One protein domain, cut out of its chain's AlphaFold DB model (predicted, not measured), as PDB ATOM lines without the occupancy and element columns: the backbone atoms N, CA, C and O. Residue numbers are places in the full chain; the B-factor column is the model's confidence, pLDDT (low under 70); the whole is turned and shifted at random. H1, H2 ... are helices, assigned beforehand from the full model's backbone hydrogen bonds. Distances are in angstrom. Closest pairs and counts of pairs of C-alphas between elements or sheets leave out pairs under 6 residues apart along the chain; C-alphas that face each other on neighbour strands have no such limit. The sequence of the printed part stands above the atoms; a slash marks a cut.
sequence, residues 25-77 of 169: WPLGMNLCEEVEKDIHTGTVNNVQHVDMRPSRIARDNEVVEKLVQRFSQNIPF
ATOM      1  N   TRP A  25     113.164 294.417 246.048       49.06
ATOM      2  CA  TRP A  25     112.879 292.984 246.105       49.06
ATOM      3  C   TRP A  25     111.395 292.628 245.877       49.06
ATOM      4  O   TRP A  25     111.136 291.772 245.031       49.06
ATOM      5  N   PRO A  26     110.404 293.295 246.510       57.66
ATOM      6  CA  PRO A  26     108.985 292.980 246.292       57.66
ATOM      7  C   PRO A  26     108.513 293.279 244.860       57.66
ATOM      8  O   PRO A  26     107.727 292.527 244.292       57.66
ATOM      9  N   LEU A  27     109.035 294.347 244.246       58.94
ATOM     10  CA  LEU A  27     108.773 294.692 242.842       58.94
ATOM     11  C   LEU A  27     109.385 293.674 241.869       58.94
ATOM     12  O   LEU A  27     108.761 293.339 240.864       58.94
ATOM     13  N   GLY A  28     110.578 293.160 242.181       60.94
ATOM     14  CA  GLY A  28     111.222 292.106 241.397       60.94
ATOM     15  C   GLY A  28     110.444 290.789 241.421       60.94
ATOM     16  O   GLY A  28     110.336 290.140 240.388       60.94
ATOM     17  N   MET A  29     109.850 290.426 242.563       64.06
ATOM     18  CA  MET A  29     109.064 289.191 242.686       64.06
ATOM     19  C   MET A  29     107.782 289.224 241.850       64.06
ATOM     20  O   MET A  29     107.526 288.273 241.119       64.06
ATOM     21  N   ASN A  30     107.038 290.334 241.870       68.94
ATOM     22  CA  ASN A  30     105.825 290.477 241.055       68.94
ATOM     23  C   ASN A  30     106.145 290.470 239.552       68.94
ATOM     24  O   ASN A  30     105.411 289.883 238.764       68.94
ATOM     25  N   LEU A  31     107.271 291.077 239.154       70.19
ATOM     26  CA  LEU A  31     107.744 291.035 237.770       70.19
ATOM     27  C   LEU A  31     108.137 289.612 237.353       70.19
ATOM     28  O   LEU A  31     107.811 289.194 236.248       70.19
ATOM     29  N   CYS A  32     108.822 288.863 238.221       66.12
ATOM     30  CA  CYS A  32     109.162 287.466 237.957       66.12
ATOM     31  C   CYS A  32     107.915 286.585 237.850       66.12
ATOM     32  O   CYS A  32     107.844 285.782 236.929       66.12
ATOM     33  N   GLU A  33     106.925 286.762 238.724       70.50
ATOM     34  CA  GLU A  33     105.670 286.002 238.694       70.50
ATOM     35  C   GLU A  33     104.855 286.300 237.425       70.50
ATOM     36  O   GLU A  33     104.323 285.391 236.785       70.50
ATOM     37  N   GLU A  34     104.806 287.562 236.999       72.31
ATOM     38  CA  GLU A  34     104.101 287.963 235.781       72.31
ATOM     39  C   GLU A  34     104.835 287.498 234.511       72.31
ATOM     40  O   GLU A  34     104.197 287.013 233.579       72.31
ATOM     41  N   VAL A  35     106.175 287.528 234.505       74.19
ATOM     42  CA  VAL A  35     107.008 286.940 233.440       74.19
ATOM     43  C   VAL A  35     106.863 285.418 233.393       74.19
ATOM     44  O   VAL A  35     106.734 284.851 232.311       74.19
ATOM     45  N   GLU A  36     106.846 284.733 234.537       67.56
ATOM     46  CA  GLU A  36     106.622 283.288 234.601       67.56
ATOM     47  C   GLU A  36     105.235 282.920 234.078       67.56
ATOM     48  O   GLU A  36     105.111 281.961 233.313       67.56
ATOM     49  N   LYS A  37     104.205 283.694 234.429       71.38
ATOM     50  CA  LYS A  37     102.846 283.509 233.919       71.38
ATOM     51  C   LYS A  37     102.795 283.666 232.401       71.38
ATOM     52  O   LYS A  37     102.209 282.812 231.744       71.38
ATOM     53  N   ASP A  38     103.462 284.683 231.854       65.25
ATOM     54  CA  ASP A  38     103.517 284.952 230.412       65.25
ATOM     55  C   ASP A  38     104.284 283.848 229.649       65.25
ATOM     56  O   ASP A  38     103.825 283.359 228.611       65.25
ATOM     57  N   ILE A  39     105.390 283.349 230.223       62.41
ATOM     58  CA  ILE A  39     106.170 282.215 229.694       62.41
ATOM     59  C   ILE A  39     105.346 280.918 229.687       62.41
ATOM     60  O   ILE A  39     105.389 280.178 228.698       62.41
ATOM     61  N   HIS A  40     104.578 280.646 230.749       57.88
ATOM     62  CA  HIS A  40     103.735 279.447 230.847       57.88
ATOM     63  C   HIS A  40     102.528 279.481 229.894       57.88
ATOM     64  O   HIS A  40     102.076 278.424 229.455       57.88
ATOM     65  N   THR A  41     102.016 280.659 229.519       57.28
ATOM     66  CA  THR A  41     100.987 280.787 228.468       57.28
ATOM     67  C   THR A  41     101.548 280.786 227.042       57.28
ATOM     68  O   THR A  41     100.830 280.434 226.108       57.28
ATOM     69  N   GLY A  42     102.821 281.150 226.853       54.03
ATOM     70  CA  GLY A  42     103.459 281.310 225.541       54.03
ATOM     71  C   GLY A  42     104.163 280.069 224.982       54.03
ATOM     72  O   GLY A  42     104.735 280.131 223.892       54.03
ATOM     73  N   THR A  43     104.136 278.931 225.678       54.06
ATOM     74  CA  THR A  43     104.887 277.720 225.298       54.06
ATOM     75  C   THR A  43     104.222 276.907 224.173       54.06
ATOM     76  O   THR A  43     104.228 275.679 224.158       54.06
ATOM     77  N   VAL A  44     103.619 277.586 223.199       56.69
ATOM     78  CA  VAL A  44     102.986 276.954 222.040       56.69
ATOM     79  C   VAL A  44     103.937 277.053 220.855       56.69
ATOM     80  O   VAL A  44     103.994 278.084 220.197       56.69
ATOM     81  N   ASN A  45     104.690 275.979 220.591       54.16
ATOM     82  CA  ASN A  45     105.340 275.645 219.311       54.16
ATOM     83  C   ASN A  45     105.934 276.817 218.495       54.16
ATOM     84  O   ASN A  45     105.866 276.807 217.262       54.16
ATOM     85  N   ASN A  46     106.527 277.823 219.141       56.09
ATOM     86  CA  ASN A  46     107.198 278.895 218.417       56.09
ATOM     87  C   ASN A  46     108.444 278.314 217.721       56.09
ATOM     88  O   ASN A  46     109.071 277.375 218.215       56.09
ATOM     89  N   VAL A  47     108.833 278.877 216.575       58.94
ATOM     90  CA  VAL A  47     110.025 278.489 215.794       58.94
ATOM     91  C   VAL A  47     111.293 278.450 216.662       58.94
ATOM     92  O   VAL A  47     112.207 277.684 216.368       58.94
ATOM     93  N   GLN A  48     111.310 279.215 217.754       64.94
ATOM     94  CA  GLN A  48     112.395 279.295 218.732       64.94
ATOM     95  C   GLN A  48     112.467 278.103 219.710       64.94
ATOM     96  O   GLN A  48     113.522 277.870 220.289       64.94
ATOM     97  N   HIS A  49     111.405 277.303 219.853       68.94
ATOM     98  CA  HIS A  49     111.345 276.141 220.750       68.94
ATOM     99  C   HIS A  49     111.216 274.839 219.950       68.94
ATOM    100  O   HIS A  49     110.225 274.112 220.032       68.94
ATOM    101  N   VAL A  50     112.231 274.545 219.128       72.25
ATOM    102  CA  VAL A  50     112.269 273.355 218.253       72.25
ATOM    103  C   VAL A  50     112.120 272.049 219.038       72.25
ATOM    104  O   VAL A  50     111.519 271.107 218.522       72.25
ATOM    105  N   ASP A  51     112.613 272.005 220.275       79.06
ATOM    106  CA  ASP A  51     112.585 270.812 221.129       79.06
ATOM    107  C   ASP A  51     111.204 270.521 221.726       79.06
ATOM    108  O   ASP A  51     110.887 269.372 222.013       79.06
ATOM    109  N   MET A  52     110.330 271.526 221.817       78.38
ATOM    110  CA  MET A  52     108.949 271.359 222.291       78.38
ATOM    111  C   MET A  52     107.983 270.957 221.173       78.38
ATOM    112  O   MET A  52     106.786 270.800 221.402       78.38
ATOM    113  N   ARG A  53     108.484 270.767 219.944       84.00
ATOM    114  CA  ARG A  53     107.652 270.315 218.828       84.00
ATOM    115  C   ARG A  53     107.060 268.936 219.142       84.00
ATOM    116  O   ARG A  53     107.797 268.062 219.602       84.00
ATOM    117  N   PRO A  54     105.794 268.671 218.764       86.25
ATOM    118  CA  PRO A  54     105.153 267.383 219.024       86.25
ATOM    119  C   PRO A  54     105.952 266.179 218.514       86.25
ATOM    120  O   PRO A  54     105.972 265.138 219.156       86.25
ATOM    121  N   SER A  55     106.671 266.321 217.393       88.88
ATOM    122  CA  SER A  55     107.529 265.259 216.855       88.88
ATOM    123  C   SER A  55     108.769 264.970 217.708       88.88
ATOM    124  O   SER A  55     109.212 263.824 217.761       88.88
ATOM    125  N   ARG A  56     109.341 265.982 218.375       88.69
ATOM    126  CA  ARG A  56     110.471 265.810 219.299       88.69
ATOM    127  C   ARG A  56     110.002 265.152 220.585       88.69
ATOM    128  O   ARG A  56     110.577 264.135 220.946       88.69
ATOM    129  N   ILE A  57     108.900 265.636 221.156       90.00
ATOM    130  CA  ILE A  57     108.262 265.043 222.338       90.00
ATOM    131  C   ILE A  57     107.883 263.578 222.076       90.00
ATOM    132  O   ILE A  57     108.227 262.704 222.865       90.00
ATOM    133  N   ALA A  58     107.225 263.282 220.949       93.62
ATOM    134  CA  ALA A  58     106.835 261.915 220.597       93.62
ATOM    135  C   ALA A  58     108.045 260.979 220.466       93.62
ATOM    136  O   ALA A  58     108.027 259.868 220.987       93.62
ATOM    137  N   ARG A  59     109.119 261.443 219.817       94.94
ATOM    138  CA  ARG A  59     110.371 260.687 219.694       94.94
ATOM    139  C   ARG A  59     111.058 260.495 221.045       94.94
ATOM    140  O   ARG A  59     111.591 259.422 221.294       94.94
ATOM    141  N   ASP A  60     111.082 261.515 221.895       95.38
ATOM    142  CA  ASP A  60     111.711 261.426 223.213       95.38
ATOM    143  C   ASP A  60     110.953 260.421 224.090       95.38
ATOM    144  O   ASP A  60     111.582 259.555 224.695       95.38
ATOM    145  N   ASN A  61     109.616 260.437 224.052       95.38
ATOM    146  CA  ASN A  61     108.780 259.426 224.704       95.38
ATOM    147  C   ASN A  61     109.072 258.012 224.173       95.38
ATOM    148  O   ASN A  61     109.300 257.100 224.963       95.38
ATOM    149  N   GLU A  62     109.163 257.830 222.851       96.06
ATOM    150  CA  GLU A  62     109.513 256.538 222.239       96.06
ATOM    151  C   GLU A  62     110.912 256.049 222.672       96.06
ATOM    152  O   GLU A  62     111.133 254.862 222.920       96.06
ATOM    153  N   VAL A  63     111.886 256.959 222.777       96.12
ATOM    154  CA  VAL A  63     113.241 256.639 223.252       96.12
ATOM    155  C   VAL A  63     113.225 256.247 224.728       96.12
ATOM    156  O   VAL A  63     113.898 255.281 225.097       96.12
ATOM    157  N   VAL A  64     112.457 256.952 225.560       95.62
ATOM    158  CA  VAL A  64     112.286 256.620 226.980       95.62
ATOM    159  C   VAL A  64     111.666 255.232 227.131       95.62
ATOM    160  O   VAL A  64     112.204 254.419 227.879       95.62
ATOM    161  N   GLU A  65     110.615 254.909 226.376       95.69
ATOM    162  CA  GLU A  65     109.995 253.575 226.390       95.69
ATOM    163  C   GLU A  65     111.000 252.474 226.032       95.69
ATOM    164  O   GLU A  65     111.112 251.471 226.741       95.69
ATOM    165  N   LYS A  66     111.804 252.684 224.982       94.94
ATOM    166  CA  LYS A  66     112.870 251.749 224.585       94.94
ATOM    167  C   LYS A  66     113.934 251.582 225.667       94.94
ATOM    168  O   LYS A  66     114.429 250.473 225.879       94.94
ATOM    169  N   LEU A  67     114.310 252.666 226.340       93.00
ATOM    170  CA  LEU A  67     115.304 252.647 227.409       93.00
ATOM    171  C   LEU A  67     114.783 251.880 228.631       93.00
ATOM    172  O   LEU A  67     115.483 251.013 229.152       93.00
ATOM    173  N   VAL A  68     113.530 252.128 229.021       92.19
ATOM    174  CA  VAL A  68     112.843 251.401 230.099       92.19
ATOM    175  C   VAL A  68     112.736 249.918 229.760       92.19
ATOM    176  O   VAL A  68     113.142 249.080 230.563       92.19
ATOM    177  N   GLN A  69     112.278 249.572 228.553       93.81
ATOM    178  CA  GLN A  69     112.207 248.183 228.099       93.81
ATOM    179  C   GLN A  69     113.577 247.497 228.179       93.81
ATOM    180  O   GLN A  69     113.681 246.355 228.634       93.81
ATOM    181  N   ARG A  70     114.639 248.197 227.765       91.50
ATOM    182  CA  ARG A  70     115.999 247.660 227.785       91.50
ATOM    183  C   ARG A  70     116.506 247.427 229.204       91.50
ATOM    184  O   ARG A  70     117.109 246.383 229.437       91.50
ATOM    185  N   PHE A  71     116.236 248.336 230.137       88.44
ATOM    186  CA  PHE A  71     116.608 248.166 231.544       88.44
ATOM    187  C   PHE A  71     115.810 247.069 232.249       88.44
ATOM    188  O   PHE A  71     116.388 246.350 233.057       88.44
ATOM    189  N   SER A  72     114.538 246.863 231.898       86.88
ATOM    190  CA  SER A  72     113.739 245.751 232.437       86.88
ATOM    191  C   SER A  72     114.279 244.377 232.034       86.88
ATOM    192  O   SER A  72     114.151 243.418 232.787       86.88
ATOM    193  N   GLN A  73     114.868 244.266 230.841       87.25
ATOM    194  CA  GLN A  73     115.427 243.008 230.336       87.25
ATOM    195  C   GLN A  73     116.903 242.823 230.700       87.25
ATOM    196  O   GLN A  73     117.360 241.697 230.867       87.25
ATOM    197  N   ASN A  74     117.657 243.920 230.789       84.75
ATOM    198  CA  ASN A  74     119.091 243.926 231.043       84.75
ATOM    199  C   ASN A  74     119.407 245.058 232.019       84.75
ATOM    200  O   ASN A  74     119.734 246.169 231.592       84.75
ATOM    201  N   ILE A  75     119.300 244.784 233.320       81.69
ATOM    202  CA  ILE A  75     119.698 245.747 234.347       81.69
ATOM    203  C   ILE A  75     121.222 245.912 234.233       81.69
ATOM    204  O   ILE A  75     121.953 244.951 234.472       81.69
ATOM    205  N   PRO A  76     121.728 247.095 233.836       75.88
ATOM    206  CA  PRO A  76     123.161 247.293 233.616       75.88
ATOM    207  C   PRO A  76     123.936 247.425 234.932       75.88
ATOM    208  O   PRO A  76     125.165 247.442 234.924       75.88
ATOM    209  N   PHE A  77     123.223 247.545 236.052       79.50
ATOM    210  CA  PHE A  77     123.790 247.706 237.378       79.50
ATOM    211  C   PHE A  77     123.653 246.401 238.167       79.50
ATOM    212  O   PHE A  77     122.561 245.829 238.218       79.50
TER     213      PHE A  77
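Overview. This is residues 25 to 77 of the 169 residues of an uncharacterized protein of Araneus ventricosus (UniProt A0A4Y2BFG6). Two helices, H2 and H1, form the arms of a wide, open V, joined at its point by a looping link, residues 42 to 53. The helices stay apart, and both arms stick out, with residues 25 to 42 and 61 to 77 free. The printed part has 53 residues, with two named helices in the order H1, H2 and no named strand; the class is all helix. It is extended, with a radius of gyration of the C-alphas of 18.4 A, and flat, spanning 53 by 29 by 13 A.

Arrangement. Look first at H2, residues 54 to 73, then at H1, residues 25 to 41; the two are apart. In both, every O i to N i+4 pair is within hydrogen-bond range.

Along the chain. Find C-alpha 54 at (105.153, 267.383, 219.024); from there H2 runs 28.8 A to C-alpha 73 at (115.427, 243.008, 230.336). H1 begins at C-alpha 25, (112.879, 292.984, 246.105), and runs 24.5 A to C-alpha 41.

Size, cuts and confidence. The C-alphas farthest apart, those of Leu 27 and Gln 73, are 53.6 A apart. The link from H1 to H2 is long, and the printed part has no cut. In the B-factor column, you will find pLDDT under 70 at residues 25 to 30, 32, 36 and 38 to 49.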